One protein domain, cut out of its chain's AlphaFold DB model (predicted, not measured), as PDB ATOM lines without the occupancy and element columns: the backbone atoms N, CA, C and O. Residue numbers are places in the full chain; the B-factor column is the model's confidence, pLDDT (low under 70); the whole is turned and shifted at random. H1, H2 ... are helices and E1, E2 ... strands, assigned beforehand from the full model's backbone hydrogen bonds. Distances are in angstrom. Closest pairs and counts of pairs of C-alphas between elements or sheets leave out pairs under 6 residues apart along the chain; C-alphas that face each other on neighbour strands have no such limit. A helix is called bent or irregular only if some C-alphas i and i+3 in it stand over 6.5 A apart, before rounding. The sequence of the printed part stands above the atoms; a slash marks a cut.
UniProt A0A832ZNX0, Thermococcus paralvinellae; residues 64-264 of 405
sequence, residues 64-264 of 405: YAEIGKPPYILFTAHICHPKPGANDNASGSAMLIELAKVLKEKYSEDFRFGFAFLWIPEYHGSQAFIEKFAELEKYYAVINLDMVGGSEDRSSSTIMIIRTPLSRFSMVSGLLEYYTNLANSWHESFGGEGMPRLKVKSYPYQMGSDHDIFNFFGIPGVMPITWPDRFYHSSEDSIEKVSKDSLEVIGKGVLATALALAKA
ATOM      1  N   TYR A  64       5.389 -60.796 443.166       98.25
ATOM      2  CA  TYR A  64       4.496 -61.508 444.065       98.25
ATOM      3  C   TYR A  64       4.937 -62.966 444.163       98.25
ATOM      4  O   TYR A  64       5.212 -63.604 443.143       98.25
ATOM      5  N   ALA A  65       5.045 -63.478 445.383       98.25
ATOM      6  CA  ALA A  65       5.433 -64.854 445.652       98.25
ATOM      7  C   ALA A  65       4.579 -65.441 446.776       98.25
ATOM      8  O   ALA A  65       4.227 -64.740 447.720       98.25
ATOM      9  N   GLU A  66       4.302 -66.740 446.693       98.44
ATOM     10  CA  GLU A  66       3.491 -67.470 447.668       98.44
ATOM     11  C   GLU A  66       4.234 -68.709 448.175       98.44
ATOM     12  O   GLU A  66       4.998 -69.354 447.452       98.44
ATOM     13  N   ILE A  67       3.982 -69.052 449.434       98.56
ATOM     14  CA  ILE A  67       4.398 -70.290 450.083       98.56
ATOM     15  C   ILE A  67       3.153 -70.891 450.732       98.56
ATOM     16  O   ILE A  67       2.516 -70.249 451.566       98.56
ATOM     17  N   GLY A  68       2.829 -72.134 450.384       97.81
ATOM     18  CA  GLY A  68       1.637 -72.805 450.893       97.81
ATOM     19  C   GLY A  68       0.371 -72.437 450.127       97.81
ATOM     20  O   GLY A  68       0.408 -72.263 448.912       97.81
ATOM     21  N   LYS A  69      -0.758 -72.380 450.836       97.12
ATOM     22  CA  LYS A  69      -2.104 -72.168 450.278       97.12
ATOM     23  C   LYS A  69      -2.838 -71.081 451.070       97.12
ATOM     24  O   LYS A  69      -2.498 -70.883 452.238       97.12
ATOM     25  N   PRO A  70      -3.836 -70.399 450.478       97.38
ATOM     26  CA  PRO A  70      -4.619 -69.410 451.201       97.38
ATOM     27  C   PRO A  70      -5.446 -70.074 452.322       97.38
ATOM     28  O   PRO A  70      -5.780 -71.257 452.210       97.38
ATOM     29  N   PRO A  71      -5.838 -69.322 453.366       98.06
ATOM     30  CA  PRO A  71      -5.598 -67.890 453.539       98.06
ATOM     31  C   PRO A  71      -4.123 -67.548 453.806       98.06
ATOM     32  O   PRO A  71      -3.361 -68.360 454.322       98.06
ATOM     33  N   TYR A  72      -3.711 -66.342 453.429       98.75
ATOM     34  CA  TYR A  72      -2.339 -65.858 453.486       98.75
ATOM     35  C   TYR A  72      -2.164 -64.781 454.553       98.75
ATOM     36  O   TYR A  72      -3.012 -63.902 454.726       98.75
ATOM     37  N   ILE A  73      -1.007 -64.809 455.209       98.88
ATOM     38  CA  ILE A  73      -0.421 -63.622 455.837       98.88
ATOM     39  C   ILE A  73       0.440 -62.955 454.765       98.88
ATOM     40  O   ILE A  73       1.375 -63.578 454.253       98.88
ATOM     41  N   LEU A  74       0.091 -61.724 454.394       98.94
ATOM     42  CA  LEU A  74       0.779 -60.978 453.344       98.94
ATOM     43  C   LEU A  74       1.830 -60.052 453.955       98.94
ATOM     44  O   LEU A  74       1.549 -59.296 454.880       98.94
ATOM     45  N   PHE A  75       3.037 -60.090 453.411       98.94
ATOM     46  CA  PHE A  75       4.117 -59.180 453.762       98.94
ATOM     47  C   PHE A  75       4.424 -58.280 452.568       98.94
ATOM     48  O   PHE A  75       4.576 -58.772 451.446       98.94
ATOM     49  N   THR A  76       4.529 -56.975 452.803       98.88
ATOM     50  CA  THR A  76       4.768 -55.983 451.744       98.88
ATOM     51  C   THR A  76       6.027 -55.180 452.018       98.88
ATOM     52  O   THR A  76       6.385 -54.967 453.171       98.88
ATOM     53  N   ALA A  77       6.712 -54.750 450.964       98.50
ATOM     54  CA  ALA A  77       7.780 -53.758 451.035       98.50
ATOM     55  C   ALA A  77       7.846 -53.006 449.707       98.50
ATOM     56  O   ALA A  77       7.674 -53.609 448.640       98.50
ATOM     57  N   HIS A  78       8.121 -51.704 449.751       97.38
ATOM     58  CA  HIS A  78       8.194 -50.917 448.528       97.38
ATOM     59  C   HIS A  78       9.602 -50.875 447.917       97.38
ATOM     60  O   HIS A  78      10.612 -51.038 448.602       97.38
ATOM     61  N   ILE A  79       9.666 -50.714 446.590       94.81
ATOM     62  CA  ILE A  79      10.906 -50.787 445.788       94.81
ATOM     63  C   ILE A  79      11.133 -49.560 444.891       94.81
ATOM     64  O   ILE A  79      11.919 -49.619 443.943       94.81
ATOM     65  N   CYS A  80      10.420 -48.455 445.127       91.94
ATOM     66  CA  CYS A  80      10.413 -47.299 444.223       91.94
ATOM     67  C   CYS A  80      11.375 -46.159 444.598       91.94
ATOM     68  O   CYS A  80      11.500 -45.212 443.819       91.94
ATOM     69  N   HIS A  81      12.064 -46.234 445.740       90.56
ATOM     70  CA  HIS A  81      12.921 -45.146 446.225       90.56
ATOM     71  C   HIS A  81      14.315 -45.144 445.565       90.56
ATOM     72  O   HIS A  81      14.867 -46.203 445.245       90.56
ATOM     73  N   PRO A  82      14.897 -43.957 445.294       88.31
ATOM     74  CA  PRO A  82      16.190 -43.846 444.632       88.31
ATOM     75  C   PRO A  82      17.356 -44.182 445.574       88.31
ATOM     76  O   PRO A  82      17.264 -44.074 446.793       88.31
ATOM     77  N   LYS A  83      18.520 -44.497 444.993       88.62
ATOM     78  CA  LYS A  83      19.778 -44.642 445.743       88.62
ATOM     79  C   LYS A  83      20.092 -43.346 446.534       88.62
ATOM     80  O   LYS A  83      20.046 -42.274 445.924       88.62
ATOM     81  N   PRO A  84      20.542 -43.418 447.806       92.19
ATOM     82  CA  PRO A  84      20.935 -44.632 448.529       92.19
ATOM     83  C   PRO A  84      19.786 -45.470 449.105       92.19
ATOM     84  O   PRO A  84      19.882 -46.686 448.953       92.19
ATOM     85  N   GLY A  85      18.730 -44.864 449.661       94.94
ATOM     86  CA  GLY A  85      17.491 -45.552 450.063       94.94
ATOM     87  C   GLY A  85      17.699 -46.773 450.965       94.94
ATOM     88  O   GLY A  85      17.041 -47.802 450.787       94.94
ATOM     89  N   ALA A  86      18.711 -46.734 451.841       97.25
ATOM     90  CA  ALA A  86      19.139 -47.902 452.600       97.25
ATOM     91  C   ALA A  86      18.110 -48.306 453.659       97.25
ATOM     92  O   ALA A  86      17.781 -49.489 453.760       97.25
ATOM     93  N   ASN A  87      17.609 -47.350 454.441       97.62
ATOM     94  CA  ASN A  87      16.477 -47.583 455.322       97.62
ATOM     95  C   ASN A  87      15.168 -47.513 454.531       97.62
ATOM     96  O   ASN A  87      14.359 -48.417 454.705       97.62
ATOM     97  N   ASP A  88      15.015 -46.537 453.629       96.62
ATOM     98  CA  ASP A  88      13.801 -46.259 452.852       96.62
ATOM     99  C   ASP A  88      13.973 -46.592 451.347       96.62
ATOM    100  O   ASP A  88      14.437 -45.775 450.550       96.62
ATOM    101  N   ASN A  89      13.669 -47.808 450.883       97.19
ATOM    102  CA  ASN A  89      13.189 -48.965 451.652       97.19
ATOM    103  C   ASN A  89      13.930 -50.269 451.314       97.19
ATOM    104  O   ASN A  89      13.367 -51.369 451.261       97.19
ATOM    105  N   ALA A  90      15.248 -50.175 451.092       97.81
ATOM    106  CA  ALA A  90      16.069 -51.373 450.922       97.81
ATOM    107  C   ALA A  90      16.047 -52.266 452.178       97.81
ATOM    108  O   ALA A  90      16.135 -53.488 452.051       97.81
ATOM    109  N   SER A  91      15.887 -51.683 453.372       98.56
ATOM    110  CA  SER A  91      15.788 -52.421 454.636       98.56
ATOM    111  C   SER A  91      14.567 -53.348 454.682       98.56
ATOM    112  O   SER A  91      14.725 -54.539 454.966       98.56
ATOM    113  N   GLY A  92      13.379 -52.846 454.330       98.50
ATOM    114  CA  GLY A  92      12.143 -53.623 454.271       98.50
ATOM    115  C   GLY A  92      12.186 -54.663 453.166       98.50
ATOM    116  O   GLY A  92      11.912 -55.840 453.402       98.50
ATOM    117  N   SER A  93      12.663 -54.270 451.982       97.88
ATOM    118  CA  SER A  93      12.848 -55.187 450.855       97.88
ATOM    119  C   SER A  93      13.797 -56.347 451.179       97.88
ATOM    120  O   SER A  93      13.512 -57.488 450.813       97.88
ATOM    121  N   ALA A  94      14.908 -56.088 451.877       98.19
ATOM    122  CA  ALA A  94      15.854 -57.121 452.299       98.19
ATOM    123  C   ALA A  94      15.267 -58.028 453.391       98.19
ATOM    124  O   ALA A  94      15.423 -59.249 453.322       98.19
ATOM    125  N   MET A  95      14.555 -57.456 454.368       98.75
ATOM    126  CA  MET A  95      13.860 -58.229 455.400       98.75
ATOM    127  C   MET A  95      12.812 -59.161 454.788       98.75
ATOM    128  O   MET A  95      12.736 -60.326 455.175       98.75
ATOM    129  N   LEU A  96      12.054 -58.683 453.799       98.50
ATOM    130  CA  LEU A  96      11.036 -59.460 453.102       98.50
ATOM    131  C   LEU A  96      11.630 -60.709 452.421       98.50
ATOM    132  O   LEU A  96      11.054 -61.794 452.503       98.50
ATOM    133  N   ILE A  97      12.826 -60.589 451.824       98.62
ATOM    134  CA  ILE A  97      13.562 -61.722 451.231       98.62
ATOM    135  C   ILE A  97      13.975 -62.735 452.309       98.62
ATOM    136  O   ILE A  97      13.800 -63.942 452.126       98.62
ATOM    137  N   GLU A  98      14.525 -62.269 453.431       98.62
ATOM    138  CA  GLU A  98      14.961 -63.158 454.516       98.62
ATOM    139  C   GLU A  98      13.779 -63.856 455.203       98.62
ATOM    140  O   GLU A  98      13.851 -65.058 455.468       98.62
ATOM    141  N   LEU A  99      12.656 -63.159 455.399       98.81
ATOM    142  CA  LEU A  99      11.411 -63.764 455.876       98.81
ATOM    143  C   LEU A  99      10.925 -64.853 454.920       98.81
ATOM    144  O   LEU A  99      10.615 -65.949 455.380       98.81
ATOM    145  N   ALA A 100      10.920 -64.603 453.607       98.69
ATOM    146  CA  ALA A 100      10.516 -65.603 452.620       98.69
ATOM    147  C   ALA A 100      11.385 -66.867 452.682       98.69
ATOM    148  O   ALA A 100      10.860 -67.981 452.659       98.69
ATOM    149  N   LYS A 101      12.708 -66.717 452.823       98.62
ATOM    150  CA  LYS A 101      13.636 -67.853 452.967       98.62
ATOM    151  C   LYS A 101      13.342 -68.664 454.229       98.62
ATOM    152  O   LYS A 101      13.164 -69.877 454.146       98.62
ATOM    153  N   VAL A 102      13.240 -67.999 455.379       98.56
ATOM    154  CA  VAL A 102      13.030 -68.675 456.668       98.56
ATOM    155  C   VAL A 102      11.639 -69.307 456.753       98.56
ATOM    156  O   VAL A 102      11.500 -70.431 457.235       98.56
ATOM    157  N   LEU A 103      10.600 -68.619 456.279       98.62
ATOM    158  CA  LEU A 103       9.236 -69.146 456.267       98.62
ATOM    159  C   LEU A 103       9.097 -70.323 455.302       98.62
ATOM    160  O   LEU A 103       8.409 -71.278 455.644       98.62
ATOM    161  N   LYS A 104       9.805 -70.325 454.166       98.44
ATOM    162  CA  LYS A 104       9.853 -71.483 453.259       98.44
ATOM    163  C   LYS A 104      10.405 -72.730 453.939       98.44
ATOM    164  O   LYS A 104       9.862 -73.812 453.750       98.44
ATOM    165  N   GLU A 105      11.473 -72.582 454.716       98.25
ATOM    166  CA  GLU A 105      12.085 -73.696 455.450       98.25
ATOM    167  C   GLU A 105      11.212 -74.190 456.609       98.25
ATOM    168  O   GLU A 105      11.254 -75.368 456.955       98.25
ATOM    169  N   LYS A 106      10.437 -73.293 457.230       97.75
ATOM    170  CA  LYS A 106       9.576 -73.611 458.380       97.75
ATOM    171  C   LYS A 106       8.161 -74.033 458.006       97.75
ATOM    172  O   LYS A 106       7.455 -74.521 458.886       97.75
ATOM    173  N   TYR A 107       7.735 -73.785 456.772       98.25
ATOM    174  CA  TYR A 107       6.378 -74.060 456.323       98.25
ATOM    175  C   TYR A 107       6.055 -75.552 456.417       98.25
ATOM    176  O   TYR A 107       6.891 -76.411 456.142       98.25
ATOM    177  N   SER A 108       4.809 -75.836 456.776       97.56
ATOM    178  CA  SER A 108       4.241 -77.172 456.791       97.56
ATOM    179  C   SER A 108       2.784 -77.100 456.332       97.56
ATOM    180  O   SER A 108       2.104 -76.104 456.568       97.56
ATOM    181  N   GLU A 109       2.304 -78.145 455.657       96.62
ATOM    182  CA  GLU A 109       0.947 -78.197 455.082       96.62
ATOM    183  C   GLU A 109      -0.166 -78.183 456.147       96.62
ATOM    184  O   GLU A 109      -1.326 -77.959 455.813       96.62
ATOM    185  N   ASP A 110       0.165 -78.425 457.419       95.81
ATOM    186  CA  ASP A 110      -0.753 -78.328 458.561       95.81
ATOM    187  C   ASP A 110      -0.896 -76.897 459.112       95.81
ATOM    188  O   ASP A 110      -1.734 -76.655 459.984       95.81
ATOM    189  N   PHE A 111      -0.112 -75.936 458.612       97.62
ATOM    190  CA  PHE A 111      -0.258 -74.533 458.994       97.62
ATOM    191  C   PHE A 111      -1.601 -73.983 458.511       97.62
ATOM    192  O   PHE A 111      -2.016 -74.203 457.374       97.62
ATOM    193  N   ARG A 112      -2.259 -73.192 459.365       96.69
ATOM    194  CA  ARG A 112      -3.546 -72.544 459.049       96.69
ATOM    195  C   ARG A 112      -3.447 -71.486 457.957       96.69
ATOM    196  O   ARG A 112      -4.451 -71.198 457.315       96.69
ATOM    197  N   PHE A 113      -2.263 -70.906 457.776       97.81
ATOM    198  CA  PHE A 113      -1.999 -69.891 456.766       97.81
ATOM    199  C   PHE A 113      -0.807 -70.282 455.899       97.81
ATOM    200  O   PHE A 113       0.196 -70.798 456.400       97.81
ATOM    201  N   GLY A 114      -0.895 -69.957 454.613       98.50
ATOM    202  CA  GLY A 114       0.281 -69.742 453.782       98.50
ATOM    203  C   GLY A 114       0.890 -68.356 454.020       98.50
ATOM    204  O   GLY A 114       0.369 -67.525 454.769       98.50
ATOM    205  N   PHE A 115       1.972 -68.068 453.304       98.88
ATOM    206  CA  PHE A 115       2.660 -66.780 453.347       98.88
ATOM    207  C   PHE A 115       2.760 -66.191 451.943       98.88
ATOM    208  O   PHE A 115       3.199 -66.878 451.021       98.88
ATOM    209  N   ALA A 116       2.381 -64.925 451.790       98.81
ATOM    210  CA  ALA A 116       2.488 -64.190 450.536       98.81
ATOM    211  C   ALA A 116       3.443 -63.001 450.698       98.81
ATOM    212  O   ALA A 116       3.484 -62.372 451.753       98.81
ATOM    213  N   PHE A 117       4.214 -62.688 449.661       98.88
ATOM    214  CA  PHE A 117       5.250 -61.656 449.681       98.88
ATOM    215  C   PHE A 117       5.084 -60.760 448.464       98.88
ATOM    216  O   PHE A 117       5.015 -61.265 447.342       98.88
ATOM    217  N   LEU A 118       5.035 -59.449 448.683       98.75
ATOM    218  CA  LEU A 118       4.746 -58.475 447.641       98.75
ATOM    219  C   LEU A 118       5.739 -57.304 447.680       98.75
ATOM    220  O   LEU A 118       5.732 -56.497 448.606       98.75
ATOM    221  N   TRP A 119       6.567 -57.200 446.638       98.50
ATOM    222  CA  TRP A 119       7.409 -56.031 446.373       98.50
ATOM    223  C   TRP A 119       6.722 -55.128 445.356       98.50
ATOM    224  O   TRP A 119       6.432 -55.576 444.240       98.50
ATOM    225  N   ILE A 120       6.474 -53.869 445.718       97.19
ATOM    226  CA  ILE A 120       5.616 -52.955 444.946       97.19
ATOM    227  C   ILE A 120       6.135 -51.513 444.919       97.19
ATOM    228  O   ILE A 120       6.942 -51.115 445.747       97.19
ATOM    229  N   PRO A 121       5.706 -50.685 443.959       95.69
ATOM    230  CA  PRO A 121       5.764 -49.235 444.117       95.69
ATOM    231  C   PRO A 121       4.779 -48.778 445.198       95.69
ATOM    232  O   PRO A 121       3.607 -49.144 445.129       95.69
ATOM    233  N   GLU A 122       5.227 -47.964 446.147       95.50
ATOM    234  CA  GLU A 122       4.407 -47.520 447.277       95.50
ATOM    235  C   GLU A 122       3.108 -46.823 446.819       95.50
ATOM    236  O   GLU A 122       3.117 -45.998 445.890       95.50
ATOM    237  N   TYR A 123       1.992 -47.183 447.463       94.81
ATOM    238  CA  TYR A 123       0.595 -46.775 447.231       94.81
ATOM    239  C   TYR A 123       0.022 -47.088 445.842       94.81
ATOM    240  O   TYR A 123      -1.097 -47.579 445.702       94.81
ATOM    241  N   HIS A 124       0.744 -46.769 444.772       92.25
ATOM    242  CA  HIS A 124       0.292 -46.968 443.397       92.25
ATOM    243  C   HIS A 124       0.334 -48.450 443.024       92.25
ATOM    244  O   HIS A 124      -0.561 -48.951 442.346       92.25
ATOM    245  N   GLY A 125       1.372 -49.156 443.474       95.62
ATOM    246  CA  GLY A 125       1.541 -50.586 443.262       95.62
ATOM    247  C   GLY A 125       0.554 -51.411 444.073       95.62
ATOM    248  O   GLY A 125      -0.055 -52.313 443.511       95.62
ATOM    249  N   SER A 126       0.331 -51.081 445.348       97.38
ATOM    250  CA  SER A 126      -0.674 -51.753 446.188       97.38
ATOM    251  C   SER A 126      -2.092 -51.564 445.645       97.38
ATOM    252  O   SER A 126      -2.815 -52.548 445.507       97.38
ATOM    253  N   GLN A 127      -2.476 -50.348 445.241       95.94
ATOM    254  CA  GLN A 127      -3.785 -50.116 444.611       95.94
ATOM    255  C   GLN A 127      -3.930 -50.896 443.298       95.94
ATOM    256  O   GLN A 127      -4.928 -51.585 443.100       95.94
ATOM    257  N   ALA A 128      -2.914 -50.858 442.427       95.62
ATOM    258  CA  ALA A 128      -2.933 -51.616 441.177       95.62
ATOM    259  C   ALA A 128      -2.946 -53.138 441.408       95.62
ATOM    260  O   ALA A 128      -3.547 -53.871 440.621       95.62
ATOM    261  N   PHE A 129      -2.283 -53.617 442.465       97.62
ATOM    262  CA  PHE A 129      -2.303 -55.017 442.869       97.62
ATOM    263  C   PHE A 129      -3.705 -55.446 443.287       97.62
ATOM    264  O   PHE A 129      -4.213 -56.445 442.776       97.62
ATOM    265  N   ILE A 130      -4.346 -54.662 444.154       97.31
ATOM    266  CA  ILE A 130      -5.703 -54.942 444.618       97.31
ATOM    267  C   ILE A 130      -6.700 -54.938 443.462       97.31
ATOM    268  O   ILE A 130      -7.455 -55.890 443.313       97.31
ATOM    269  N   GLU A 131      -6.666 -53.911 442.614       95.56
ATOM    270  CA  GLU A 131      -7.624 -53.757 441.515       95.56
ATOM    271  C   GLU A 131      -7.542 -54.898 440.487       95.56
ATOM    272  O   GLU A 131      -8.556 -55.294 439.912       95.56
ATOM    273  N   LYS A 132      -6.337 -55.414 440.213       95.56
ATOM    274  CA  LYS A 132      -6.102 -56.296 439.056       95.56
ATOM    275  C   LYS A 132      -5.802 -57.743 439.399       95.56
ATOM    276  O   LYS A 132      -5.968 -58.596 438.528       95.56
ATOM    277  N   PHE A 133      -5.292 -58.013 440.596       96.00
ATOM    278  CA  PHE A 133      -4.693 -59.309 440.913       96.00
ATOM    279  C   PHE A 133      -5.152 -59.896 442.248       96.00
ATOM    280  O   PHE A 133      -5.137 -61.117 442.385       96.00
ATOM    281  N   ALA A 134      -5.534 -59.077 443.232       96.38
ATOM    282  CA  ALA A 134      -5.872 -59.582 444.557       96.38
ATOM    283  C   ALA A 134      -7.301 -60.141 444.630       96.38
ATOM    284  O   ALA A 134      -8.268 -59.475 444.275       96.38
ATOM    285  N   GLU A 135      -7.431 -61.333 445.206       97.19
ATOM    286  CA  GLU A 135      -8.686 -61.846 445.766       97.19
ATOM    287  C   GLU A 135      -8.643 -61.573 447.275       97.19
ATOM    288  O   GLU A 135      -7.908 -62.238 448.010       97.19
ATOM    289  N   LEU A 136      -9.335 -60.524 447.730       96.19
ATOM    290  CA  LEU A 136      -9.162 -59.941 449.070       96.19
ATOM    291  C   LEU A 136      -9.413 -60.950 450.203       96.19
ATOM    292  O   LEU A 136      -8.706 -60.947 451.209       96.19
ATOM    293  N   GLU A 137     -10.365 -61.858 450.014       96.06
ATOM    294  CA  GLU A 137     -10.725 -62.928 450.943       96.06
ATOM    295  C   GLU A 137      -9.598 -63.942 451.187       96.06
ATOM    296  O   GLU A 137      -9.617 -64.655 452.193       96.06
ATOM    297  N   LYS A 138      -8.590 -63.995 450.306       97.75
ATOM    298  CA  LYS A 138      -7.412 -64.845 450.497       97.75
ATOM    299  C   LYS A 138      -6.449 -64.294 451.538       97.75
ATOM    300  O   LYS A 138      -5.552 -65.032 451.922       97.75
ATOM    301  N   TYR A 139      -6.600 -63.058 452.008       98.56
ATOM    302  CA  TYR A 139      -5.644 -62.435 452.923       98.56
ATOM    303  C   TYR A 139      -6.251 -62.223 454.309       98.56
ATOM    304  O   TYR A 139      -7.234 -61.505 454.493       98.56
ATOM    305  N   TYR A 140      -5.622 -62.827 455.317       98.69
ATOM    306  CA  TYR A 140      -6.013 -62.635 456.709       98.69
ATOM    307  C   TYR A 140      -5.611 -61.247 457.218       98.69
ATOM    308  O   TYR A 140      -6.443 -60.538 457.789       98.69
ATOM    309  N   ALA A 141      -4.354 -60.865 456.993       98.75
ATOM    310  CA  ALA A 141      -3.769 -59.601 457.423       98.75
ATOM    311  C   ALA A 141      -2.552 -59.246 456.556       98.75
ATOM    312  O   ALA A 141      -1.974 -60.122 455.899       98.75
ATOM    313  N   VAL A 142      -2.147 -57.974 456.606       98.81
ATOM    314  CA  VAL A 142      -0.915 -57.466 455.989       98.81
ATOM    315  C   VAL A 142       0.051 -56.959 457.052       98.81
ATOM    316  O   VAL A 142      -0.344 -56.244 457.971       98.81
ATOM    317  N   ILE A 143       1.330 -57.298 456.904       98.94
ATOM    318  CA  ILE A 143       2.432 -56.702 457.661       98.94
ATOM    319  C   ILE A 143       3.314 -55.939 456.671       98.94
ATOM    320  O   ILE A 143       4.048 -56.549 455.890       98.94
ATOM    321  N   ASN A 144       3.229 -54.609 456.696       98.94
ATOM    322  CA  ASN A 144       4.021 -53.751 455.824       98.94
ATOM    323  C   ASN A 144       5.397 -53.472 456.428       98.94
ATOM    324  O   ASN A 144       5.499 -53.012 457.560       98.94
ATOM    325  N   LEU A 145       6.450 -53.766 455.673       98.75
ATOM    326  CA  LEU A 145       7.842 -53.594 456.066       98.75
ATOM    327  C   LEU A 145       8.394 -52.365 455.353       98.75
ATOM    328  O   LEU A 145       9.003 -52.465 454.286       98.75
ATOM    329  N   ASP A 146       8.161 -51.208 455.957       98.19
ATOM    330  CA  ASP A 146       8.735 -49.943 455.525       98.19
ATOM    331  C   ASP A 146       9.668 -49.380 456.595       98.19
ATOM    332  O   ASP A 146       9.365 -49.431 457.788       98.19
ATOM    333  N   MET A 147      10.839 -48.909 456.160       98.25
ATOM    334  CA  MET A 147      11.884 -48.339 457.010       98.25
ATOM    335  C   MET A 147      12.123 -49.141 458.298       98.25
ATOM    336  O   MET A 147      12.011 -48.623 459.407       98.25
ATOM    337  N   VAL A 148      12.457 -50.427 458.192       98.50
ATOM    338  CA  VAL A 148      12.621 -51.345 459.344       98.50
ATOM    339  C   VAL A 148      14.052 -51.383 459.904       98.50
ATOM    340  O   VAL A 148      14.375 -52.190 460.776       98.50
ATOM    341  N   GLY A 149      14.946 -50.541 459.386       97.75
ATOM    342  CA  GLY A 149      16.381 -50.597 459.647       97.75
ATOM    343  C   GLY A 149      16.970 -49.413 460.412       97.75
ATOM    344  O   GLY A 149      18.153 -49.464 460.729       97.75
ATOM    345  N   GLY A 150      16.220 -48.358 460.715       97.25
ATOM    346  CA  GLY A 150      16.741 -47.125 461.315       97.25
ATOM    347  C   GLY A 150      17.422 -47.350 462.667       97.25
ATOM    348  O   GLY A 150      16.975 -48.147 463.497       97.25
ATOM    349  N   SER A 151      18.540 -46.657 462.889       96.31
ATOM    350  CA  SER A 151      19.340 -46.801 464.109       96.31
ATOM    351  C   SER A 151      19.003 -45.761 465.167       96.31
ATOM    352  O   SER A 151      18.908 -44.569 464.872       96.31
ATOM    353  N   GLU A 152      18.940 -46.188 466.425       94.19
ATOM    354  CA  GLU A 152      18.706 -45.283 467.551       94.19
ATOM    355  C   GLU A 152      19.847 -44.261 467.717       94.19
ATOM    356  O   GLU A 152      19.606 -43.063 467.837       94.19
ATOM    357  N   ASP A 153      21.099 -44.711 467.669       94.31
ATOM    358  CA  ASP A 153      22.285 -43.877 467.897       94.31
ATOM    359  C   ASP A 153      22.629 -42.956 466.712       94.31
ATOM    360  O   ASP A 153      23.061 -41.817 466.896       94.31
ATOM    361  N   ARG A 154      22.441 -43.446 465.481       95.62
ATOM    362  CA  ARG A 154      22.864 -42.759 464.253       95.62
ATOM    363  C   ARG A 154      21.735 -41.962 463.609       95.62
ATOM    364  O   ARG A 154      21.999 -40.836 463.185       95.62
ATOM    365  N   SER A 155      20.525 -42.521 463.539       95.25
ATOM    366  CA  SER A 155      19.345 -41.913 462.894       95.25
ATOM    367  C   SER A 155      18.370 -41.276 463.884       95.25
ATOM    368  O   SER A 155      17.452 -40.580 463.453       95.25
ATOM    369  N   SER A 156      18.589 -41.463 465.194       96.00
ATOM    370  CA  SER A 156      17.656 -41.049 466.254       96.00
ATOM    371  C   SER A 156      16.290 -41.729 466.151       96.00
ATOM    372  O   SER A 156      15.280 -41.171 466.582       96.00
ATOM    373  N   SER A 157      16.271 -42.942 465.595       97.06
ATOM    374  CA  SER A 157      15.045 -43.691 465.354       97.06
ATOM    375  C   SER A 157      14.562 -44.457 466.575       97.06
ATOM    376  O   SER A 157      15.342 -44.899 467.416       97.06
ATOM    377  N   THR A 158      13.244 -44.616 466.656       97.62
ATOM    378  CA  THR A 158      12.541 -45.473 467.612       97.62
ATOM    379  C   THR A 158      11.759 -46.513 466.820       97.62
ATOM    380  O   THR A 158      11.254 -46.203 465.743       97.62
ATOM    381  N   ILE A 159      11.650 -47.740 467.328       98.50
ATOM    382  CA  ILE A 159      10.748 -48.727 466.731       98.50
ATOM    383  C   ILE A 159       9.317 -48.316 467.080       98.50
ATOM    384  O   ILE A 159       8.926 -48.278 468.247       98.50
ATOM    385  N   MET A 160       8.536 -48.002 466.060       98.19
ATOM    386  CA  MET A 160       7.117 -47.708 466.154       98.19
ATOM    387  C   MET A 160       6.324 -48.889 465.601       98.19
ATOM    388  O   MET A 160       6.639 -49.407 464.534       98.19
ATOM    389  N   ILE A 161       5.295 -49.321 466.327       98.69
ATOM    390  CA  ILE A 161       4.354 -50.346 465.859       98.69
ATOM    391  C   ILE A 161       3.022 -49.658 465.609       98.69
ATOM    392  O   ILE A 161       2.370 -49.213 466.553       98.69
ATOM    393  N   ILE A 162       2.634 -49.547 464.344       98.62
ATOM    394  CA  ILE A 162       1.359 -48.957 463.946       98.62
ATOM    395  C   ILE A 162       0.311 -50.063 463.906       98.62
ATOM    396  O   ILE A 162       0.457 -51.053 463.181       98.62
ATOM    397  N   ARG A 163      -0.725 -49.890 464.728       98.69
ATOM    398  CA  ARG A 163      -1.868 -50.799 464.815       98.69
ATOM    399  C   ARG A 163      -2.776 -50.669 463.595       98.69
ATOM    400  O   ARG A 163      -2.766 -49.664 462.888       98.69
ATOM    401  N   THR A 164      -3.616 -51.677 463.416       98.75
ATOM    402  CA  THR A 164      -4.807 -51.601 462.564       98.75
ATOM    403  C   THR A 164      -5.721 -50.451 463.006       98.75
ATOM    404  O   THR A 164      -5.797 -50.193 464.211       98.75
ATOM    405  N   PRO A 165      -6.466 -49.813 462.087       98.31
ATOM    406  CA  PRO A 165      -7.544 -48.905 462.461       98.31
ATOM    407  C   PRO A 165      -8.640 -49.625 463.248       98.31
ATOM    408  O   PRO A 165      -8.796 -50.845 463.130       98.31
ATOM    409  N   LEU A 166      -9.430 -48.867 464.010       97.62
ATOM    410  CA  LEU A 166     -10.543 -49.400 464.794       97.62
ATOM    411  C   LEU A 166     -11.583 -50.076 463.883       97.62
ATOM    412  O   LEU A 166     -12.041 -51.181 464.171       97.62
ATOM    413  N   SER A 167     -11.856 -49.478 462.719       97.75
ATOM    414  CA  SER A 167     -12.709 -50.034 461.660       97.75
ATOM    415  C   SER A 167     -12.228 -51.380 461.098       97.75
ATOM    416  O   SER A 167     -12.998 -52.088 460.441       97.75
ATOM    417  N   ARG A 168     -10.958 -51.741 461.323       97.94
ATOM    418  CA  ARG A 168     -10.321 -52.996 460.895       97.94
ATOM    419  C   ARG A 168      -9.624 -53.694 462.060       97.94
ATOM    420  O   ARG A 168      -8.600 -54.347 461.848       97.94
ATOM    421  N   PHE A 169     -10.159 -53.557 463.275       98.56
ATOM    422  CA  PHE A 169      -9.563 -54.158 464.462       98.56
ATOM    423  C   PHE A 169      -9.217 -55.636 464.226       98.56
ATOM    424  O   PHE A 169     -10.032 -56.417 463.731       98.56
ATOM    425  N   SER A 170      -7.997 -56.022 464.593       98.75
ATOM    426  CA  SER A 170      -7.552 -57.413 464.566       98.75
ATOM    427  C   SER A 170      -6.454 -57.657 465.600       98.75
ATOM    428  O   SER A 170      -5.609 -56.796 465.874       98.75
ATOM    429  N   MET A 171      -6.427 -58.872 466.146       98.38
ATOM    430  CA  MET A 171      -5.415 -59.329 467.096       98.38
ATOM    431  C   MET A 171      -3.995 -59.372 466.511       98.38
ATOM    432  O   MET A 171      -3.038 -59.478 467.279       98.38
ATOM    433  N   VAL A 172      -3.832 -59.260 465.183       98.81
ATOM    434  CA  VAL A 172      -2.514 -59.168 464.528       98.81
ATOM    435  C   VAL A 172      -1.678 -58.009 465.083       98.81
ATOM    436  O   VAL A 172      -0.481 -58.187 465.311       98.81
ATOM    437  N   SER A 173      -2.315 -56.876 465.404       98.81
ATOM    438  CA  SER A 173      -1.685 -55.735 466.081       98.81
ATOM    439  C   SER A 173      -1.073 -56.161 467.416       98.81
ATOM    440  O   SER A 173       0.117 -55.973 467.656       98.81
ATOM    441  N   GLY A 174      -1.863 -56.839 468.251       98.75
ATOM    442  CA  GLY A 174      -1.412 -57.329 469.547       98.75
ATOM    443  C   GLY A 174      -0.279 -58.339 469.437       98.75
ATOM    444  O   GLY A 174       0.700 -58.233 470.174       98.75
ATOM    445  N   LEU A 175      -0.382 -59.304 468.520       98.81
ATOM    446  CA  LEU A 175       0.660 -60.314 468.326       98.81
ATOM    447  C   LEU A 175       1.973 -59.668 467.878       98.81
ATOM    448  O   LEU A 175       3.026 -60.017 468.408       98.81
ATOM    449  N   LEU A 176       1.925 -58.714 466.941       98.88
ATOM    450  CA  LEU A 176       3.102 -57.954 466.518       98.88
ATOM    451  C   LEU A 176       3.729 -57.183 467.683       98.88
ATOM    452  O   LEU A 176       4.942 -57.262 467.875       98.88
ATOM    453  N   GLU A 177       2.928 -56.501 468.501       98.69
ATOM    454  CA  GLU A 177       3.418 -55.823 469.705       98.69
ATOM    455  C   GLU A 177       4.078 -56.786 470.689       98.69
ATOM    456  O   GLU A 177       5.178 -56.525 471.181       98.69
ATOM    457  N   TYR A 178       3.414 -57.901 470.983       98.38
ATOM    458  CA  TYR A 178       3.892 -58.885 471.941       98.38
ATOM    459  C   TYR A 178       5.226 -59.491 471.498       98.38
ATOM    460  O   TYR A 178       6.205 -59.444 472.245       98.38
ATOM    461  N   TYR A 179       5.295 -60.004 470.269       98.56
ATOM    462  CA  TYR A 179       6.500 -60.667 469.781       98.56
ATOM    463  C   TYR A 179       7.641 -59.698 469.481       98.56
ATOM    464  O   TYR A 179       8.798 -60.077 469.656       98.56
ATOM    465  N   THR A 180       7.355 -58.450 469.106       98.56
ATOM    466  CA  THR A 180       8.400 -57.422 468.979       98.56
ATOM    467  C   THR A 180       9.002 -57.087 470.345       98.56
ATOM    468  O   THR A 180      10.222 -57.043 470.475       98.56
ATOM    469  N   ASN A 181       8.184 -56.928 471.394       96.81
ATOM    470  CA  ASN A 181       8.693 -56.686 472.750       96.81
ATOM    471  C   ASN A 181       9.470 -57.888 473.308       96.81
ATOM    472  O   ASN A 181      10.518 -57.711 473.932       96.81
ATOM    473  N   LEU A 182       9.009 -59.110 473.027       95.56
ATOM    474  CA  LEU A 182       9.729 -60.328 473.395       95.56
ATOM    475  C   LEU A 182      11.078 -60.427 472.664       95.56
ATOM    476  O   LEU A 182      12.092 -60.743 473.280       95.56
ATOM    477  N   ALA A 183      11.118 -60.106 471.367       96.81
ATOM    478  CA  ALA A 183      12.357 -60.054 470.592       96.81
ATOM    479  C   ALA A 183      13.306 -58.932 471.052       96.81
ATOM    480  O   ALA A 183      14.518 -59.046 470.872       96.81
ATOM    481  N   ASN A 184      12.765 -57.872 471.660       95.69
ATOM    482  CA  ASN A 184      13.506 -56.737 472.205       95.69
ATOM    483  C   ASN A 184      14.037 -56.966 473.636       95.69
ATOM    484  O   ASN A 184      14.651 -56.066 474.202       95.69
ATOM    485  N   SER A 185      13.805 -58.131 474.243       89.31
ATOM    486  CA  SER A 185      14.281 -58.443 475.596       89.31
ATOM    487  C   SER A 185      15.790 -58.731 475.640       89.31
ATOM    488  O   SER A 185      16.299 -59.592 474.922       89.31
ATOM    489  N   TRP A 186      16.506 -58.021 476.510       79.25
ATOM    490  CA  TRP A 186      17.960 -58.017 476.664       79.25
ATOM    491  C   TRP A 186      18.356 -57.758 478.124       79.25
ATOM    492  O   TRP A 186      17.924 -56.778 478.718       79.25
ATOM    493  N   HIS A 187      19.208 -58.624 478.685       80.69
ATOM    494  CA  HIS A 187      19.577 -58.664 480.111       80.69
ATOM    495  C   HIS A 187      18.406 -58.785 481.099       80.69
ATOM    496  O   HIS A 187      17.252 -58.522 480.782       80.69
ATOM    497  N   GLU A 188      18.721 -59.216 482.318       86.62
ATOM    498  CA  GLU A 188      17.745 -59.370 483.394       86.62
ATOM    499  C   GLU A 188      17.547 -58.048 484.149       86.62
ATOM    500  O   GLU A 188      18.502 -57.340 484.477       86.62
ATOM    501  N   SER A 189      16.290 -57.725 484.434       85.38
ATOM    502  CA  SER A 189      15.868 -56.681 485.356       85.38
ATOM    503  C   SER A 189      16.110 -57.126 486.802       85.38
ATOM    504  O   SER A 189      16.466 -58.274 487.071       85.38
ATOM    505  N   PHE A 190      15.840 -56.248 487.774       84.31
ATOM    506  CA  PHE A 190      15.903 -56.604 489.199       84.31
ATOM    507  C   PHE A 190      14.996 -57.789 489.586       84.31
ATOM    508  O   PHE A 190      15.236 -58.421 490.612       84.31
ATOM    509  N   GLY A 191      13.968 -58.081 488.780       85.88
ATOM    510  CA  GLY A 191      13.070 -59.225 488.950       85.88
ATOM    511  C   GLY A 191      13.401 -60.438 488.073       85.88
ATOM    512  O   GLY A 191      12.635 -61.395 488.087       85.88
ATOM    513  N   GLY A 192      14.497 -60.414 487.304       82.19
ATOM    514  CA  GLY A 192      14.862 -61.488 486.368       82.19
ATOM    515  C   GLY A 192      14.170 -61.411 484.999       82.19
ATOM    516  O   GLY A 192      14.312 -62.318 484.185       82.19
ATOM    517  N   GLU A 193      13.410 -60.349 484.727       82.56
ATOM    518  CA  GLU A 193      12.690 -60.169 483.458       82.56
ATOM    519  C   GLU A 193      13.573 -59.494 482.406       82.56
ATOM    520  O   GLU A 193      14.427 -58.681 482.739       82.56
ATOM    521  N   GLY A 194      13.349 -59.776 481.122       85.75
ATOM    522  CA  GLY A 194      14.099 -59.137 480.040       85.75
ATOM    523  C   GLY A 194      13.901 -57.617 480.001       85.75
ATOM    524  O   GLY A 194      12.768 -57.150 479.911       85.75
ATOM    525  N   MET A 195      14.981 -56.830 480.023       89.25
ATOM    526  CA  MET A 195      14.893 -55.377 479.814       89.25
ATOM    527  C   MET A 195      14.844 -55.031 478.317       89.25
ATOM    528  O   MET A 195      15.398 -55.759 477.502       89.25
ATOM    529  N   PRO A 196      14.210 -53.923 477.902       90.44
ATOM    530  CA  PRO A 196      14.197 -53.541 476.493       90.44
ATOM    531  C   PRO A 196      15.597 -53.132 476.006       90.44
ATOM    532  O   PRO A 196      16.252 -52.288 476.617       90.44
ATOM    533  N   ARG A 197      16.036 -53.695 474.874       93.19
ATOM    534  CA  ARG A 197      17.290 -53.335 474.189       93.19
ATOM    535  C   ARG A 197      17.184 -52.006 473.446       93.19
ATOM    536  O   ARG A 197      18.113 -51.208 473.478       93.19
ATOM    537  N   LEU A 198      16.071 -51.811 472.746       95.69
ATOM    538  CA  LEU A 198      15.771 -50.651 471.908       95.69
ATOM    539  C   LEU A 198      14.498 -49.960 472.390       95.69
ATOM    540  O   LEU A 198      13.622 -50.581 473.000       95.69
ATOM    541  N   LYS A 199      14.353 -48.677 472.055       95.88
ATOM    542  CA  LYS A 199      13.088 -47.958 472.236       95.88
ATOM    543  C   LYS A 199      12.024 -48.533 471.299       95.88
ATOM    544  O   LYS A 199      12.188 -48.489 470.080       95.88
ATOM    545  N   VAL A 200      10.930 -49.025 471.876       97.19
ATOM    546  CA  VAL A 200       9.755 -49.530 471.153       97.19
ATOM    547  C   VAL A 200       8.511 -48.841 471.700       97.19
ATOM    548  O   VAL A 200       8.353 -48.727 472.917       97.19
ATOM    549  N   LYS A 201       7.616 -48.390 470.820       97.56
ATOM    550  CA  LYS A 201       6.307 -47.868 471.216       97.56
ATOM    551  C   LYS A 201       5.235 -48.188 470.177       97.56
ATOM    552  O   LYS A 201       5.430 -47.976 468.986       97.56
ATOM    553  N   SER A 202       4.087 -48.663 470.647       97.81
ATOM    554  CA  SER A 202       2.898 -48.863 469.819       97.81
ATOM    555  C   SER A 202       2.114 -47.561 469.682       97.81
ATOM    556  O   SER A 202       2.048 -46.769 470.626       97.81
ATOM    557  N   TYR A 203       1.506 -47.350 468.522       97.06
ATOM    558  CA  TYR A 203       0.663 -46.199 468.231       97.06
ATOM    559  C   TYR A 203      -0.679 -46.658 467.647       97.06
ATOM    560  O   TYR A 203      -0.720 -47.687 466.964       97.06
ATOM    561  N   PRO A 204      -1.763 -45.889 467.878       95.75
ATOM    562  CA  PRO A 204      -2.981 -45.978 467.078       95.75
ATOM    563  C   PRO A 204      -2.682 -45.928 465.581       95.75
ATOM    564  O   PRO A 204      -1.581 -45.532 465.175       95.75
ATOM    565  N   TYR A 205      -3.673 -46.283 464.769       97.69
ATOM    566  CA  TYR A 205      -3.534 -46.241 463.321       97.69
ATOM    567  C   TYR A 205      -3.035 -44.875 462.835       97.69
ATOM    568  O   TYR A 205      -3.534 -43.817 463.224       97.69
ATOM    569  N   GLN A 206      -2.014 -44.919 461.990       96.25
ATOM    570  CA  GLN A 206      -1.433 -43.773 461.314       96.25
ATOM    571  C   GLN A 206      -1.174 -44.164 459.869       96.25
ATOM    572  O   GLN A 206      -0.781 -45.298 459.586       96.25
ATOM    573  N   MET A 207      -1.374 -43.199 458.979       95.62
ATOM    574  CA  MET A 207      -1.065 -43.359 457.568       95.62
ATOM    575  C   MET A 207       0.415 -43.113 457.305       95.62
ATOM    576  O   MET A 207       1.048 -42.310 457.995       95.62
ATOM    577  N   GLY A 208       0.963 -43.788 456.300       94.19
ATOM    578  CA  GLY A 208       2.367 -43.625 455.955       94.19
ATOM    579  C   GLY A 208       2.874 -44.504 454.825       94.19
ATOM    580  O   GLY A 208       3.811 -44.072 454.170       94.19
ATOM    581  N   SER A 209       2.260 -45.658 454.549       97.31
ATOM    582  CA  SER A 209       2.748 -46.582 453.519       97.31
ATOM    583  C   SER A 209       1.667 -47.603 453.114       97.31
ATOM    584  O   SER A 209       0.476 -47.420 453.365       97.31
ATOM    585  N   ASP A 210       2.053 -48.700 452.460       98.38
ATOM    586  CA  ASP A 210       1.137 -49.633 451.795       98.38
ATOM    587  C   ASP A 210       0.114 -50.323 452.718       98.38
ATOM    588  O   ASP A 210      -0.937 -50.737 452.223       98.38
ATOM    589  N   HIS A 211       0.345 -50.414 454.040       98.56
ATOM    590  CA  HIS A 211      -0.654 -50.952 454.985       98.56
ATOM    591  C   HIS A 211      -1.973 -50.174 454.935       98.56
ATOM    592  O   HIS A 211      -3.031 -50.756 455.180       98.56
ATOM    593  N   ASP A 212      -1.930 -48.895 454.570       98.31
ATOM    594  CA  ASP A 212      -3.107 -48.041 454.427       98.31
ATOM    595  C   ASP A 212      -4.051 -48.573 453.353       98.31
ATOM    596  O   ASP A 212      -5.241 -48.769 453.594       98.31
ATOM    597  N   ILE A 213      -3.505 -48.885 452.175       98.44
ATOM    598  CA  ILE A 213      -4.292 -49.370 451.045       98.44
ATOM    599  C   ILE A 213      -4.986 -50.679 451.418       98.44
ATOM    600  O   ILE A 213      -6.190 -50.813 451.222       98.44
ATOM    601  N   PHE A 214      -4.282 -51.624 452.038       98.62
ATOM    602  CA  PHE A 214      -4.908 -52.880 452.458       98.62
ATOM    603  C   PHE A 214      -6.027 -52.670 453.488       98.62
ATOM    604  O   PHE A 214      -7.092 -53.280 453.347       98.62
ATOM    605  N   ASN A 215      -5.848 -51.751 454.445       98.56
ATOM    606  CA  ASN A 215      -6.898 -51.391 455.399       98.56
ATOM    607  C   ASN A 215      -8.135 -50.809 454.699       98.56
ATOM    608  O   ASN A 215      -9.259 -51.251 454.976       98.56
ATOM    609  N   PHE A 216      -7.941 -49.897 453.734       98.25
ATOM    610  CA  PHE A 216      -9.035 -49.312 452.949       98.25
ATOM    611  C   PHE A 216      -9.872 -50.407 452.292       98.25
ATOM    612  O   PHE A 216     -11.101 -50.382 452.361       98.25
ATOM    613  N   PHE A 217      -9.221 -51.432 451.744       97.81
ATOM    614  CA  PHE A 217      -9.865 -52.568 451.085       97.81
ATOM    615  C   PHE A 217     -10.262 -53.724 452.024       97.81
ATOM    616  O   PHE A 217     -10.653 -54.786 451.554       97.81
ATOM    617  N   GLY A 218     -10.256 -53.522 453.345       96.69
ATOM    618  CA  GLY A 218     -10.849 -54.474 454.295       96.69
ATOM    619  C   GLY A 218      -9.904 -55.550 454.835       96.69
ATOM    620  O   GLY A 218     -10.354 -56.435 455.567       96.69
ATOM    621  N   ILE A 219      -8.610 -55.482 454.518       98.50
ATOM    622  CA  ILE A 219      -7.594 -56.389 455.059       98.50
ATOM    623  C   ILE A 219      -6.844 -55.652 456.178       98.50
ATOM    624  O   ILE A 219      -6.152 -54.679 455.884       98.50
ATOM    625  N   PRO A 220      -6.932 -56.098 457.447       98.75
ATOM    626  CA  PRO A 220      -6.212 -55.479 458.553       98.75
ATOM    627  C   PRO A 220      -4.707 -55.413 458.280       98.75
ATOM    628  O   PRO A 220      -4.045 -56.442 458.126       98.75
ATOM    629  N   GLY A 221      -4.183 -54.193 458.198       98.69
ATOM    630  CA  GLY A 221      -2.786 -53.893 457.916       98.69
ATOM    631  C   GLY A 221      -2.095 -53.269 459.123       98.69
ATOM    632  O   GLY A 221      -2.599 -52.297 459.687       98.69
ATOM    633  N   VAL A 222      -0.934 -53.809 459.488       98.88
ATOM    634  CA  VAL A 222      -0.037 -53.278 460.528       98.88
ATOM    635  C   VAL A 222       1.312 -52.907 459.929       98.88
ATOM    636  O   VAL A 222       1.710 -53.449 458.895       98.88
ATOM    637  N   MET A 223       2.044 -52.023 460.604       98.69
ATOM    638  CA  MET A 223       3.373 -51.607 460.160       98.69
ATOM    639  C   MET A 223       4.332 -51.440 461.348       98.69
ATOM    640  O   MET A 223       4.176 -50.498 462.129       98.69
ATOM    641  N   PRO A 224       5.333 -52.325 461.518       98.69
ATOM    642  CA  PRO A 224       6.524 -51.986 462.279       98.69
ATOM    643  C   PRO A 224       7.423 -51.077 461.431       98.69
ATOM    644  O   PRO A 224       7.769 -51.420 460.306       98.69
ATOM    645  N   ILE A 225       7.825 -49.938 461.982       98.56
ATOM    646  CA  ILE A 225       8.637 -48.928 461.296       98.56
ATOM    647  C   ILE A 225       9.653 -48.322 462.262       98.56
ATOM    648  O   ILE A 225       9.436 -48.284 463.471       98.56
ATOM    649  N   THR A 226      10.777 -47.827 461.753       98.31
ATOM    650  CA  THR A 226      11.719 -47.012 462.524       98.31
ATOM    651  C   THR A 226      11.499 -45.536 462.217       98.31
ATOM    652  O   THR A 226      11.739 -45.070 461.107       98.31
ATOM    653  N   TRP A 227      11.020 -44.785 463.208       97.12
ATOM    654  CA  TRP A 227      10.686 -43.373 463.044       97.12
ATOM    655  C   TRP A 227      10.882 -42.600 464.364       97.12
ATOM    656  O   TRP A 227      10.725 -43.183 465.440       97.12
ATOM    657  N   PRO A 228      11.255 -41.304 464.339       95.88
ATOM    658  CA  PRO A 228      11.702 -40.527 463.176       95.88
ATOM    659  C   PRO A 228      13.022 -41.051 462.591       95.88
ATOM    660  O   PRO A 228      13.771 -41.755 463.261       95.88
ATOM    661  N   ASP A 229      13.338 -40.692 461.350       95.56
ATOM    662  CA  ASP A 229      14.665 -40.923 460.771       95.56
ATOM    663  C   ASP A 229      15.233 -39.601 460.249       95.56
ATOM    664  O   ASP A 229      14.652 -38.936 459.390       95.56
ATOM    665  N   ARG A 230      16.385 -39.196 460.792       94.38
ATOM    666  CA  ARG A 230      17.061 -37.948 460.418       94.38
ATOM    667  C   ARG A 230      17.514 -37.910 458.952       94.38
ATOM    668  O   ARG A 230      17.716 -36.819 458.418       94.38
ATOM    669  N   PHE A 231      17.728 -39.065 458.332       94.56
ATOM    670  CA  PHE A 231      18.235 -39.190 456.968       94.56
ATOM    671  C   PHE A 231      17.144 -39.521 455.953       94.56
ATOM    672  O   PHE A 231      17.463 -39.618 454.765       94.56
ATOM    673  N   TYR A 232      15.887 -39.632 456.398       94.06
ATOM    674  CA  TYR A 232      14.721 -39.802 455.538       94.06
ATOM    675  C   TYR A 232      14.762 -38.830 454.354       94.06
ATOM    676  O   TYR A 232      15.056 -37.640 454.510       94.06
ATOM    677  N   HIS A 233      14.499 -39.355 453.158       94.19
ATOM    678  CA  HIS A 233      14.490 -38.589 451.914       94.19
ATOM    679  C   HIS A 233      15.781 -37.798 451.637       94.19
ATOM    680  O   HIS A 233      15.753 -36.666 451.143       94.19
ATOM    681  N   SER A 234      16.943 -38.381 451.942       94.62
ATOM    682  CA  SER A 234      18.230 -37.716 451.736       94.62
ATOM    683  C   SER A 234      19.320 -38.631 451.183       94.62
ATOM    684  O   SER A 234      19.297 -39.850 451.321       94.62
ATOM    685  N   SER A 235      20.357 -38.019 450.612       94.88
ATOM    686  CA  SER A 235      21.565 -38.715 450.163       94.88
ATOM    687  C   SER A 235      22.388 -39.340 451.298       94.88
ATOM    688  O   SER A 235      23.422 -39.942 451.018       94.88
ATOM    689  N   GLU A 236      22.003 -39.134 452.561       95.31
ATOM    690  CA  GLU A 236      22.640 -39.735 453.738       95.31
ATOM    691  C   GLU A 236      21.877 -40.960 454.272       95.31
ATOM    692  O   GLU A 236      22.337 -41.547 455.250       95.31
ATOM    693  N   ASP A 237      20.778 -41.386 453.628       96.38
ATOM    694  CA  ASP A 237      20.111 -42.663 453.930       96.38
ATOM    695  C   ASP A 237      20.954 -43.855 453.443       96.38
ATOM    696  O   ASP A 237      20.674 -44.501 452.432       96.38
ATOM    697  N   SER A 238      22.080 -44.075 454.118       95.81
ATOM    698  CA  SER A 238      23.120 -45.023 453.743       95.81
ATOM    699  C   SER A 238      23.125 -46.259 454.644       95.81
ATOM    700  O   SER A 238      22.576 -46.270 455.745       95.81
ATOM    701  N   ILE A 239      23.793 -47.326 454.197       96.62
ATOM    702  CA  ILE A 239      23.867 -48.589 454.947       96.62
ATOM    703  C   ILE A 239      24.510 -48.411 456.331       96.62
ATOM    704  O   ILE A 239      24.164 -49.105 457.282       96.62
ATOM    705  N   GLU A 240      25.399 -47.429 456.481       96.25
ATOM    706  CA  GLU A 240      26.012 -47.063 457.754       96.25
ATOM    707  C   GLU A 240      25.013 -46.466 458.748       96.25
ATOM    708  O   GLU A 240      25.390 -46.262 459.898       96.25
ATOM    709  N   LYS A 241      23.773 -46.164 458.346       96.38
ATOM    710  CA  LYS A 241      22.678 -45.709 459.220       96.38
ATOM    711  C   LYS A 241      21.720 -46.828 459.605       96.38
ATOM    712  O   LYS A 241      20.942 -46.661 460.537       96.38
ATOM    713  N   VAL A 242      21.845 -47.988 458.962       97.62
ATOM    714  CA  VAL A 242      21.041 -49.167 459.264       97.62
ATOM    715  C   VAL A 242      21.580 -49.880 460.509       97.62
ATOM    716  O   VAL A 242      22.790 -50.059 460.699       97.62
ATOM    717  N   SER A 243      20.674 -50.280 461.393       97.81
ATOM    718  CA  SER A 243      20.907 -51.008 462.633       97.81
ATOM    719  C   SER A 243      20.569 -52.479 462.467       97.81
ATOM    720  O   SER A 243      19.430 -52.846 462.179       97.81
ATOM    721  N   LYS A 244      21.561 -53.339 462.714       97.06
ATOM    722  CA  LYS A 244      21.334 -54.786 462.801       97.06
ATOM    723  C   LYS A 244      20.374 -55.133 463.933       97.06
ATOM    724  O   LYS A 244      19.595 -56.061 463.779       97.06
ATOM    725  N   ASP A 245      20.402 -54.367 465.017       97.06
ATOM    726  CA  ASP A 245      19.569 -54.608 466.191       97.06
ATOM    727  C   ASP A 245      18.100 -54.320 465.876       97.06
ATOM    728  O   ASP A 245      17.237 -55.120 466.220       97.06
ATOM    729  N   SER A 246      17.822 -53.224 465.158       98.12
ATOM    730  CA  SER A 246      16.462 -52.889 464.714       98.12
ATOM    731  C   SER A 246      15.927 -53.957 463.759       98.12
ATOM    732  O   SER A 246      14.830 -54.473 463.966       98.12
ATOM    733  N   LEU A 247      16.743 -54.360 462.773       98.56
ATOM    734  CA  LEU A 247      16.402 -55.437 461.840       98.56
ATOM    735  C   LEU A 247      16.158 -56.769 462.560       98.56
ATOM    736  O   LEU A 247      15.241 -57.503 462.200       98.56
ATOM    737  N   GLU A 248      16.965 -57.094 463.569       98.19
ATOM    738  CA  GLU A 248      16.832 -58.322 464.347       98.19
ATOM    739  C   GLU A 248      15.549 -58.320 465.184       98.19
ATOM    740  O   GLU A 248      14.803 -59.297 465.142       98.19
ATOM    741  N   VAL A 249      15.274 -57.235 465.912       98.50
ATOM    742  CA  VAL A 249      14.084 -57.107 466.766       98.50
ATOM    743  C   VAL A 249      12.807 -57.132 465.927       98.50
ATOM    744  O   VAL A 249      11.927 -57.951 466.192       98.50
ATOM    745  N   ILE A 250      12.722 -56.301 464.883       98.81
ATOM    746  CA  ILE A 250      11.546 -56.252 464.004       98.81
ATOM    747  C   ILE A 250      11.404 -57.571 463.239       98.81
ATOM    748  O   ILE A 250      10.332 -58.170 463.253       98.81
ATOM    749  N   GLY A 251      12.481 -58.077 462.632       98.81
ATOM    750  CA  GLY A 251      12.444 -59.311 461.848       98.81
ATOM    751  C   GLY A 251      12.023 -60.529 462.674       98.81
ATOM    752  O   GLY A 251      11.188 -61.314 462.226       98.81
ATOM    753  N   LYS A 252      12.538 -60.673 463.903       98.69
ATOM    754  CA  LYS A 252      12.106 -61.732 464.832       98.69
ATOM    755  C   LYS A 252      10.664 -61.538 465.289       98.69
ATOM    756  O   LYS A 252       9.937 -62.528 465.341       98.69
ATOM    757  N   GLY A 253      10.258 -60.304 465.594       98.75
ATOM    758  CA  GLY A 253       8.882 -59.975 465.964       98.75
ATOM    759  C   GLY A 253       7.896 -60.388 464.874       98.75
ATOM    760  O   GLY A 253       7.011 -61.202 465.120       98.75
ATOM    761  N   VAL A 254       8.124 -59.929 463.642       98.94
ATOM    762  CA  VAL A 254       7.305 -60.248 462.462       98.94
ATOM    763  C   VAL A 254       7.276 -61.752 462.177       98.94
ATOM    764  O   VAL A 254       6.200 -62.323 461.985       98.94
ATOM    765  N   LEU A 255       8.435 -62.420 462.193       98.88
ATOM    766  CA  LEU A 255       8.518 -63.868 461.983       98.88
ATOM    767  C   LEU A 255       7.723 -64.642 463.043       98.88
ATOM    768  O   LEU A 255       7.004 -65.584 462.713       98.88
ATOM    769  N   ALA A 256       7.856 -64.268 464.316       98.81
ATOM    770  CA  ALA A 256       7.160 -64.929 465.411       98.81
ATOM    771  C   ALA A 256       5.645 -64.684 465.355       98.81
ATOM    772  O   ALA A 256       4.891 -65.640 465.520       98.81
ATOM    773  N   THR A 257       5.199 -63.471 465.015       98.88
ATOM    774  CA  THR A 257       3.784 -63.162 464.749       98.88
ATOM    775  C   THR A 257       3.213 -64.054 463.655       98.88
ATOM    776  O   THR A 257       2.170 -64.681 463.850       98.88
ATOM    777  N   ALA A 258       3.918 -64.172 462.530       98.81
ATOM    778  CA  ALA A 258       3.491 -64.998 461.411       98.81
ATOM    779  C   ALA A 258       3.385 -66.482 461.785       98.81
ATOM    780  O   ALA A 258       2.387 -67.140 461.488       98.81
ATOM    781  N   LEU A 259       4.397 -67.007 462.480       98.69
ATOM    782  CA  LEU A 259       4.404 -68.395 462.931       98.69
ATOM    783  C   LEU A 259       3.328 -68.659 463.987       98.69
ATOM    784  O   LEU A 259       2.709 -69.718 463.947       98.69
ATOM    785  N   ALA A 260       3.075 -67.729 464.909       98.56
ATOM    786  CA  ALA A 260       2.033 -67.876 465.920       98.56
ATOM    787  C   ALA A 260       0.645 -67.980 465.280       98.56
ATOM    788  O   ALA A 260      -0.084 -68.936 465.545       98.56
ATOM    789  N   LEU A 261       0.316 -67.066 464.362       98.38
ATOM    790  CA  LEU A 261      -0.919 -67.131 463.578       98.38
ATOM    791  C   LEU A 261      -1.035 -68.474 462.838       98.38
ATOM    792  O   LEU A 261      -2.054 -69.164 462.942       98.38
ATOM    793  N   ALA A 262       0.040 -68.890 462.163       97.69
ATOM    794  CA  ALA A 262       0.058 -70.102 461.352       97.69
ATOM    795  C   ALA A 262      -0.083 -71.404 462.157       97.69
ATOM    796  O   ALA A 262      -0.777 -72.307 461.691       97.69
ATOM    797  N   LYS A 263       0.537 -71.516 463.345       96.19
ATOM    798  CA  LYS A 263       0.688 -72.817 464.030       96.19
ATOM    799  C   LYS A 263       0.358 -72.882 465.527       96.19
ATOM    800  O   LYS A 263       0.278 -73.987 466.043       96.19
ATOM    801  N   ALA A 264       0.195 -71.766 466.247       97.44
ATOM    802  CA  ALA A 264      -0.101 -71.810 467.690       97.44
ATOM    803  C   ALA A 264      -1.414 -72.553 467.999       97.44
ATOM    804  O   ALA A 264      -2.277 -72.698 467.134       97.44
TER     805      ALA A 264
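What this domain is: This is residues 64 to 264 of the 405 residues of a protein of Thermococcus paralvinellae (UniProt A0A832ZNX0). A strongly twisted sheet of seven strands runs through the domain, with the helices H1, H4 and H6 covering one face and the shorter H2 and H5 on the other. A small hairpin, E6 and E7, lies farthest from the middle, beyond H4. The printed part has 201 residues with six named helices and nine named strands, in the order E1 E2 H1 E3 H2 E4 H3 E5 H4 E6 E7 E8 H5 E9 H6, and its class is mixed, helices and strands. The large sheet has the order E1 E3 E2 E4 E9 E5 E8 and is mixed; the hairpin is antiparallel. The whole is compact, with a radius of gyration of the C-alphas of 16.1 A and spans of 45 by 43 by 34 A.

Where its parts are: E1 is residues 64 to 67, beginning at C-alpha 64 (4.496, -61.508, 444.065), and E2 is residues 72 to 78, 18.9 A long. H1, residues 86 to 106, is 28.0 A long and only just irregular: C-alphas 88 and 91 are 6.7 A apart. E3 is residues 114 to 120, 19.7 A long, H2 residues 124 to 132 and E4 residues 139 to 144. H3, residues 152 to 155, comes before E5, residues 158 to 162. H4, residues 172 to 183, is 16.1 A long and begins at C-alpha 172 (-2.514, -59.168, 464.528). E6 is residues 185 to 188, E7 194 to 196, E8 200 to 203 and H5 211 to 216. E9, residues 221 to 227, is 17.8 A long. H6, residues 244 to 263, is 27.4 A long and ends at C-alpha 263 (0.688, -72.817, 464.030).

How they stand to each other: In the large sheet E1 is antiparallel to E3, with N 67 and O 115 2.8 A apart. E3 and E2 are parallel, with N 75 and O 116 at 2.9 A. E2 and E4 are parallel, with N 140 and O 72 at 2.9 A, and E4 and E9 too, with N 222 and O 142 at 2.9 A. E9 and E5 are antiparallel, with N 160 and O 225 at 2.8 A, and E5 and E8 parallel, with N 203 and O 161 at 2.8 A. E2, H1 and E3 form a strand-helix-strand unit, two parallel neighbour strands joined through a helix, with a right-handed crossover. E3, H2 and E4 form a split one, with E2 between the strands, also right-handed. H1 is on the sheet at a height of 7.9 A, and H4, on the same face, at 8.4 A. H6 touches H4 with residues 248 to 257 alone, opposite ways at a steep tilt of 50 degrees; the closest C-alphas, of Thr 180 and Gly 253, are 4.0 A apart. H6 touches H1 with residues 247 to 255 alone, closest at the C-alphas of Met 95 and Gly 251, 6.7 A apart. On the opposite face H2 and H5 only just touch, with 3 pairs of C-alphas within 8 A, the closest those of Gln 127 and Ile 213, 6.5 A apart. H3 only grazes the sheet. In the hairpin E6 and E7, N 186 and O 195 are 2.7 A apart. Every O i to N i+4 pair is within hydrogen-bond range in H2, H4, H5 and H6, and 14 of 17 are in H1; H3 is too short for such a pair.

The domain as a whole: The two C-alphas farthest apart, of Lys 132 and Phe 190, are 54.8 A apart. The printed part has no cut. The link from E9 to H6, residues 228 to 243, is long. The mean pLDDT of the printed part is 96.6, and no printed residue is under 70; the mean of E6 is 84.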